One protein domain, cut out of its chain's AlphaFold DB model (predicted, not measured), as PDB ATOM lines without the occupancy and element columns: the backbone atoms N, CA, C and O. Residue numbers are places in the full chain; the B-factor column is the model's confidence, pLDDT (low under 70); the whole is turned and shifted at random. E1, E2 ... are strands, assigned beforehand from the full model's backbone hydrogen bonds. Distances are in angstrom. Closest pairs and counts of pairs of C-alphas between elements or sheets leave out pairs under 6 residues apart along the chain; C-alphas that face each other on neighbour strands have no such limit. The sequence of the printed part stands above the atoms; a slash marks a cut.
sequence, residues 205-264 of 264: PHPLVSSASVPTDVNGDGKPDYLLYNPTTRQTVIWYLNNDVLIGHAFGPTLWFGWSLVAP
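What this domain is: This is residues 205 to 264 of the 264 residues of an uncharacterized protein of Verrucomicrobia bacterium (UniProt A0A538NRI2). With little regular structure, the domain is a small sheet of three strands, E1, E2 and E3, between two long loops; residues 207 to 212 stick out, and residues 252 to 264 fold back. The 60 printed residues have no named helix; the all-strand meander, each strand the antiparallel neighbour of the one before, runs E1 - E2 - E3. The whole is only just loose, close to compact, with a radius of gyration of the C-alphas of 12.6 A and spans of 33 by 29 by 18 A.

Where its parts are: E1 is residues 225 to 229, 13.4 A, from C-alpha 225 at (-4.519, 12.970, -44.443). E2 is residues 236 to 242, 19.8 A. E3 is residues 245 to 251, 17.8 A, ending at (6.765, 19.666, -43.227).

How they stand to each other: Hairpin E1 and E2 is antiparallel at 154 degrees, with N 228 and O 237 2.8 A apart. Hairpin E2 and E3, also 154 degrees, has N 238 and O 250 at 2.8 A.

The domain as a whole: The C-alphas farthest apart, of Gly 222 and Phe 257, are 34.0 A apart. The printed part has no cut. pLDDT is under 70 in residues 205 to 215 and 263 to 264.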
ATOM      1  N   PRO A 205     -14.931  14.016 -45.380       49.00
ATOM      2  CA  PRO A 205     -15.935  15.075 -45.367       49.00
ATOM      3  C   PRO A 205     -17.133  14.803 -46.299       49.00
ATOM      4  O   PRO A 205     -17.093  13.988 -47.215       49.00
ATOM      5  N   HIS A 206     -18.229  15.515 -46.044       52.91
ATOM      6  CA  HIS A 206     -19.532  15.352 -46.695       52.91
ATOM      7  C   HIS A 206     -19.584  15.823 -48.174       52.91
ATOM      8  O   HIS A 206     -18.984  16.839 -48.508       52.91
ATOM      9  N   PRO A 207     -20.415  15.206 -49.044       48.78
ATOM     10  CA  PRO A 207     -20.620  15.644 -50.434       48.78
ATOM     11  C   PRO A 207     -21.577  16.843 -50.624       48.78
ATOM     12  O   PRO A 207     -21.812  17.265 -51.753       48.78
ATOM     13  N   LEU A 208     -22.131  17.425 -49.551       48.84
ATOM     14  CA  LEU A 208     -22.931  18.669 -49.621       48.84
ATOM     15  C   LEU A 208     -22.095  19.959 -49.551       48.84
ATOM     16  O   LEU A 208     -22.644  21.056 -49.516       48.84
ATOM     17  N   VAL A 209     -20.772  19.848 -49.575       44.75
ATOM     18  CA  VAL A 209     -19.908  20.920 -50.066       44.75
ATOM     19  C   VAL A 209     -19.599  20.566 -51.504       44.75
ATOM     20  O   VAL A 209     -18.775  19.699 -51.773       44.75
ATOM     21  N   SER A 210     -20.215  21.272 -52.444       46.56
ATOM     22  CA  SER A 210     -19.825  21.259 -53.858       46.56
ATOM     23  C   SER A 210     -18.417  21.850 -54.086       46.56
ATOM     24  O   SER A 210     -18.171  22.466 -55.120       46.56
ATOM     25  N   SER A 211     -17.515  21.752 -53.103       48.09
ATOM     26  CA  SER A 211     -16.212  22.417 -53.090       48.09
ATOM     27  C   SER A 211     -15.212  21.960 -52.009       48.09
ATOM     28  O   SER A 211     -14.150  22.576 -51.936       48.09
ATOM     29  N   ALA A 212     -15.459  20.936 -51.174       51.81
ATOM     30  CA  ALA A 212     -14.396  20.455 -50.275       51.81
ATOM     31  C   ALA A 212     -13.609  19.319 -50.926       51.81
ATOM     32  O   ALA A 212     -14.166  18.286 -51.292       51.81
ATOM     33  N   SER A 213     -12.303  19.538 -51.055       53.22
ATOM     34  CA  SER A 213     -11.308  18.546 -51.448       53.22
ATOM     35  C   SER A 213     -11.485  17.249 -50.656       53.22
ATOM     36  O   SER A 213     -11.527  17.277 -49.424       53.22
ATOM     37  N   VAL A 214     -11.547  16.120 -51.362       55.78
ATOM     38  CA  VAL A 214     -11.448  14.787 -50.759       55.78
ATOM     39  C   VAL A 214     -10.124  14.730 -49.973       55.78
ATOM     40  O   VAL A 214      -9.077  15.011 -50.564       55.78
ATOM     41  N   PRO A 215     -10.124  14.422 -48.663       61.97
ATOM     42  CA  PRO A 215      -8.908  14.164 -47.911       61.97
ATOM     43  C   PRO A 215      -8.129  13.076 -48.628       61.97
ATOM     44  O   PRO A 215      -8.681  12.040 -48.999       61.97
ATOM     45  N   THR A 216      -6.869  13.363 -48.905       73.88
ATOM     46  CA  THR A 216      -6.011  12.480 -49.688       73.88
ATOM     47  C   THR A 216      -5.271  11.571 -48.722       73.88
ATOM     48  O   THR A 216      -4.811  12.043 -47.693       73.88
ATOM     49  N   ASP A 217      -5.155  10.287 -49.040       82.25
ATOM     50  CA  ASP A 217      -4.251   9.371 -48.342       82.25
ATOM     51  C   ASP A 217      -2.853   9.530 -48.960       82.25
ATOM     52  O   ASP A 217      -2.576   9.030 -50.054       82.25
ATOM     53  N   VAL A 218      -2.008  10.343 -48.327       82.88
ATOM     54  CA  VAL A 218      -0.685  10.718 -48.847       82.88
ATOM     55  C   VAL A 218       0.375   9.698 -48.428       82.88
ATOM     56  O   VAL A 218       1.390   9.558 -49.116       82.88
ATOM     57  N   ASN A 219       0.170   8.994 -47.312       85.62
ATOM     58  CA  ASN A 219       1.118   8.005 -46.792       85.62
ATOM     59  C   ASN A 219       0.778   6.540 -47.160       85.62
ATOM     60  O   ASN A 219       1.628   5.667 -46.973       85.62
ATOM     61  N   GLY A 220      -0.401   6.282 -47.732       85.62
ATOM     62  CA  GLY A 220      -0.860   4.976 -48.206       85.62
ATOM     63  C   GLY A 220      -1.390   4.044 -47.112       85.62
ATOM     64  O   GLY A 220      -1.399   2.827 -47.319       85.62
ATOM     65  N   ASP A 221      -1.773   4.563 -45.943       83.44
ATOM     66  CA  ASP A 221      -2.221   3.759 -44.798       83.44
ATOM     67  C   ASP A 221      -3.739   3.482 -44.776       83.44
ATOM     68  O   ASP A 221      -4.249   2.808 -43.869       83.44
ATOM     69  N   GLY A 222      -4.462   3.952 -45.797       79.00
ATOM     70  CA  GLY A 222      -5.906   3.809 -45.935       79.00
ATOM     71  C   GLY A 222      -6.707   4.764 -45.046       79.00
ATOM     72  O   GLY A 222      -7.903   4.531 -44.843       79.00
ATOM     73  N   LYS A 223      -6.077   5.803 -44.485       80.81
ATOM     74  CA  LYS A 223      -6.704   6.831 -43.646       80.81
ATOM     75  C   LYS A 223      -6.595   8.209 -44.318       80.81
ATOM     76  O   LYS A 223      -5.740   8.430 -45.167       80.81
ATOM     77  N   PRO A 224      -7.508   9.144 -44.001       81.38
ATOM     78  CA  PRO A 224      -7.467  10.484 -44.579       81.38
ATOM     79  C   PRO A 224      -6.318  11.323 -44.000       81.38
ATOM     80  O   PRO A 224      -6.233  11.466 -42.785       81.38
ATOM     81  N   ASP A 225      -5.523  11.978 -44.851       85.50
ATOM     82  CA  ASP A 225      -4.519  12.970 -44.443       85.50
ATOM     83  C   ASP A 225      -4.938  14.394 -44.831       85.50
ATOM     84  O   ASP A 225      -5.681  14.621 -45.795       85.50
ATOM     85  N   TYR A 226      -4.423  15.386 -44.097       85.50
ATOM     86  CA  TYR A 226      -4.664  16.808 -44.368       85.50
ATOM     87  C   TYR A 226      -3.408  17.522 -44.846       85.50
ATOM     88  O   TYR A 226      -2.371  17.487 -44.190       85.50
ATOM     89  N   LEU A 227      -3.541  18.273 -45.939       84.88
ATOM     90  CA  LEU A 227      -2.565  19.270 -46.353       84.88
ATOM     91  C   LEU A 227      -2.982  20.644 -45.820       84.88
ATOM     92  O   LEU A 227      -4.024  21.189 -46.176       84.88
ATOM     93  N   LEU A 228      -2.148  21.203 -44.957       86.62
ATOM     94  CA  LEU A 228      -2.370  22.454 -44.250       86.62
ATOM     95  C   LEU A 228      -1.447  23.532 -44.805       86.62
ATOM     96  O   LEU A 228      -0.276  23.281 -45.095       86.62
ATOM     97  N   TYR A 229      -1.964  24.752 -44.901       88.25
ATOM     98  CA  TYR A 229      -1.225  25.927 -45.343       88.25
ATOM     99  C   TYR A 229      -1.417  27.065 -44.344       88.25
ATOM    100  O   TYR A 229      -2.544  27.463 -44.054       88.25
ATOM    101  N   ASN A 230      -0.314  27.603 -43.824       87.06
ATOM    102  CA  ASN A 230      -0.338  28.801 -42.995       87.06
ATOM    103  C   ASN A 230      -0.190  30.037 -43.901       87.06
ATOM    104  O   ASN A 230       0.904  30.270 -44.409       87.06
ATOM    105  N   PRO A 231      -1.228  30.870 -44.091       85.69
ATOM    106  CA  PRO A 231      -1.164  32.002 -45.017       85.69
ATOM    107  C   PRO A 231      -0.212  33.120 -44.571       85.69
ATOM    108  O   PRO A 231       0.239  33.910 -45.400       85.69
ATOM    109  N   THR A 232       0.122  33.196 -43.280       87.69
ATOM    110  CA  THR A 232       1.026  34.213 -42.729       87.69
ATOM    111  C   THR A 232       2.488  33.842 -42.956       87.69
ATOM    112  O   THR A 232       3.270  34.669 -43.421       87.69
ATOM    113  N   THR A 233       2.867  32.597 -42.650       91.06
ATOM    114  CA  THR A 233       4.255  32.116 -42.789       91.06
ATOM    115  C   THR A 233       4.526  31.441 -44.127       91.06
ATOM    116  O   THR A 233       5.679  31.215 -44.483       91.06
ATOM    117  N   ARG A 234       3.462  31.121 -44.866       89.00
ATOM    118  CA  ARG A 234       3.438  30.344 -46.110       89.00
ATOM    119  C   ARG A 234       3.937  28.909 -45.975       89.00
ATOM    120  O   ARG A 234       4.223  28.255 -46.976       89.00
ATOM    121  N   GLN A 235       4.057  28.419 -44.745       92.81
ATOM    122  CA  GLN A 235       4.473  27.054 -44.472       92.81
ATOM    123  C   GLN A 235       3.368  26.076 -44.873       92.81
ATOM    124  O   GLN A 235       2.186  26.341 -44.636       92.81
ATOM    125  N   THR A 236       3.766  24.943 -45.445       91.88
ATOM    126  CA  THR A 236       2.870  23.816 -45.709       91.88
ATOM    127  C   THR A 236       3.225  22.638 -44.811       91.88
ATOM    128  O   THR A 236       4.391  22.431 -44.464       91.88
ATOM    129  N   VAL A 237       2.217  21.880 -44.398       91.81
ATOM    130  CA  VAL A 237       2.367  20.686 -43.562       91.81
ATOM    131  C   VAL A 237       1.374  19.632 -44.018       91.81
ATOM    132  O   VAL A 237       0.232  19.959 -44.310       91.81
ATOM    133  N   ILE A 238       1.797  18.373 -44.014       90.38
ATOM    134  CA  ILE A 238       0.899  17.224 -44.101       90.38
ATOM    135  C   ILE A 238       0.688  16.682 -42.688       90.38
ATOM    136  O   ILE A 238       1.661  16.449 -41.968       90.38
ATOM    137  N   TRP A 239      -0.565  16.503 -42.283       91.19
ATOM    138  CA  TRP A 239      -0.961  15.805 -41.062       91.19
ATOM    139  C   TRP A 239      -1.480  14.421 -41.409       91.19
ATOM    140  O   TRP A 239      -2.441  14.312 -42.167       91.19
ATOM    141  N   TYR A 240      -0.862  13.404 -40.810       89.81
ATOM    142  CA  TYR A 240      -1.323  12.025 -40.884       89.81
ATOM    143  C   TYR A 240      -2.354  11.789 -39.789       89.81
ATOM    144  O   TYR A 240      -2.053  12.037 -38.613       89.81
ATOM    145  N   LEU A 241      -3.559  11.344 -40.147       85.25
ATOM    146  CA  LEU A 241      -4.663  11.214 -39.194       85.25
ATOM    147  C   LEU A 241      -5.134   9.767 -39.051       85.25
ATOM    148  O   LEU A 241      -5.186   8.991 -39.996       85.25
ATOM    149  N   ASN A 242      -5.570   9.420 -37.842       80.81
ATOM    150  CA  ASN A 242      -6.440   8.276 -37.608       80.81
ATOM    151  C   ASN A 242      -7.748   8.796 -37.018       80.81
ATOM    152  O   ASN A 242      -7.830   9.040 -35.815       80.81
ATOM    153  N   ASN A 243      -8.746   8.983 -37.883       76.69
ATOM    154  CA  ASN A 243      -9.977   9.705 -37.566       76.69
ATOM    155  C   ASN A 243      -9.686  11.172 -37.182       76.69
ATOM    156  O   ASN A 243      -9.192  11.932 -38.007       76.69
ATOM    157  N   ASP A 244      -9.964  11.569 -35.943       77.44
ATOM    158  CA  ASP A 244      -9.757  12.910 -35.387       77.44
ATOM    159  C   ASP A 244      -8.417  13.061 -34.640       77.44
ATOM    160  O   ASP A 244      -8.126  14.119 -34.080       77.44
ATOM    161  N   VAL A 245      -7.578  12.018 -34.641       78.81
ATOM    162  CA  VAL A 245      -6.297  11.985 -33.925       78.81
ATOM    163  C   VAL A 245      -5.125  12.187 -34.886       78.81
ATOM    164  O   VAL A 245      -4.954  11.419 -35.833       78.81
ATOM    165  N   LEU A 246      -4.264  13.169 -34.598       87.44
ATOM    166  CA  LEU A 246      -2.982  13.364 -35.283       87.44
ATOM    167  C   LEU A 246      -1.988  12.266 -34.882       87.44
ATOM    168  O   LEU A 246      -1.572  12.201 -33.725       87.44
ATOM    169  N   ILE A 247      -1.582  11.431 -35.837       92.50
ATOM    170  CA  ILE A 247      -0.640  10.319 -35.611       92.50
ATOM    171  C   ILE A 247       0.776  10.618 -36.119       92.50
ATOM    172  O   ILE A 247       1.728   9.938 -35.743       92.50
ATOM    173  N   GLY A 248       0.938  11.663 -36.928       91.81
ATOM    174  CA  GLY A 248       2.235  12.128 -37.404       91.81
ATOM    175  C   GLY A 248       2.102  13.337 -38.322       91.81
ATOM    176  O   GLY A 248       0.998  13.761 -38.650       91.81
ATOM    177  N   HIS A 249       3.228  13.913 -38.738       92.50
ATOM    178  CA  HIS A 249       3.228  15.015 -39.694       92.50
ATOM    179  C   HIS A 249       4.528  15.077 -40.496       92.50
ATOM    180  O   HIS A 249       5.565  14.575 -40.060       92.50
ATOM    181  N   ALA A 250       4.473  15.756 -41.638       93.12
ATOM    182  CA  ALA A 250       5.634  16.106 -42.442       93.12
ATOM    183  C   ALA A 250       5.561  17.578 -42.856       93.12
ATOM    184  O   ALA A 250       4.524  18.060 -43.315       93.12
ATOM    185  N   PHE A 251       6.667  18.306 -42.706       93.06
ATOM    186  CA  PHE A 251       6.765  19.666 -43.227       93.06
ATOM    187  C   PHE A 251       6.973  19.632 -44.739       93.06
ATOM    188  O   PHE A 251       7.886  18.973 -45.235       93.06
ATOM    189  N   GLY A 252       6.130  20.367 -45.457       87.12
ATOM    190  CA  GLY A 252       6.324  20.667 -46.866       87.12
ATOM    191  C   GLY A 252       7.155  21.942 -47.062       87.12
ATOM    192  O   GLY A 252       7.586  22.580 -46.094       87.12
ATOM    193  N   PRO A 253       7.395  22.342 -48.319       88.75
ATOM    194  CA  PRO A 253       8.091  23.585 -48.612       88.75
ATOM    195  C   PRO A 253       7.290  24.805 -48.135       88.75
ATOM    196  O   PRO A 253       6.058  24.842 -48.191       88.75
ATOM    197  N   THR A 254       8.004  25.850 -47.726       90.12
ATOM    198  CA  THR A 254       7.415  27.183 -47.562       90.12
ATOM    199  C   THR A 254       7.201  27.800 -48.940       90.12
ATOM    200  O   THR A 254       8.148  27.923 -49.722       90.12
ATOM    201  N   LEU A 255       5.964  28.189 -49.255       87.75
ATOM    202  CA  LEU A 255       5.635  28.746 -50.563       87.75
ATOM    203  C   LEU A 255       6.257  30.130 -50.758       87.75
ATOM    204  O   LEU A 255       6.332  30.965 -49.850       87.75
ATOM    205  N   TRP A 256       6.699  30.385 -51.983       85.50
ATOM    206  CA  TRP A 256       7.289  31.659 -52.364       85.50
ATOM    207  C   TRP A 256       6.202  32.724 -52.518       85.50
ATOM    208  O   TRP A 256       5.016  32.427 -52.649       85.50
ATOM    209  N   PHE A 257       6.594  33.997 -52.480       79.19
ATOM    210  CA  PHE A 257       5.629  35.084 -52.656       79.19
ATOM    211  C   PHE A 257       4.975  34.980 -54.039       79.19
ATOM    212  O   PHE A 257       5.678  34.817 -55.033       79.19
ATOM    213  N   GLY A 258       3.644  35.055 -54.088       80.94
ATOM    214  CA  GLY A 258       2.871  34.910 -55.324       80.94
ATOM    215  C   GLY A 258       2.547  33.468 -55.732       80.94
ATOM    216  O   GLY A 258       1.865  33.284 -56.734       80.94
ATOM    217  N   TRP A 259       2.986  32.458 -54.971       79.38
ATOM    218  CA  TRP A 259       2.599  31.061 -55.186       79.38
ATOM    219  C   TRP A 259       1.433  30.675 -54.282       79.38
ATOM    220  O   TRP A 259       1.423  31.006 -53.095       79.38
ATOM    221  N   SER A 260       0.481  29.934 -54.844       78.81
ATOM    222  CA  SER A 260      -0.671  29.397 -54.124       78.81
ATOM    223  C   SER A 260      -0.598  27.881 -54.073       78.81
ATOM    224  O   SER A 260      -0.180  27.236 -55.037       78.81
ATOM    225  N   LEU A 261      -1.036  27.319 -52.950       73.19
ATOM    226  CA  LEU A 261      -1.269  25.890 -52.845       73.19
ATOM    227  C   LEU A 261      -2.482  25.520 -53.704       73.19
ATOM    228  O   LEU A 261      -3.538  26.137 -53.566       73.19
ATOM    229  N   VAL A 262      -2.332  24.522 -54.570       70.50
ATOM    230  CA  VAL A 262      -3.423  23.971 -55.379       70.50
ATOM    231  C   VAL A 262      -3.576  22.492 -55.042       70.50
ATOM    232  O   VAL A 262      -2.591  21.756 -55.030       70.50
ATOM    233  N   ALA A 263      -4.797  22.077 -54.709       56.94
ATOM    234  CA  ALA A 263      -5.153  20.662 -54.704       56.94
ATOM    235  C   ALA A 263      -5.374  20.206 -56.163       56.94
ATOM    236  O   ALA A 263      -5.746  21.049 -56.986       56.94
ATOM    237  N   PRO A 264      -5.098  18.933 -56.502       51.59
ATOM    238  CA  PRO A 264      -5.482  18.367 -57.793       51.59
ATOM    239  C   PRO A 264      -7.001  18.388 -58.016       51.59
ATOM    240  O   PRO A 264      -7.756  18.357 -57.016       51.59
TER     241      PRO A 264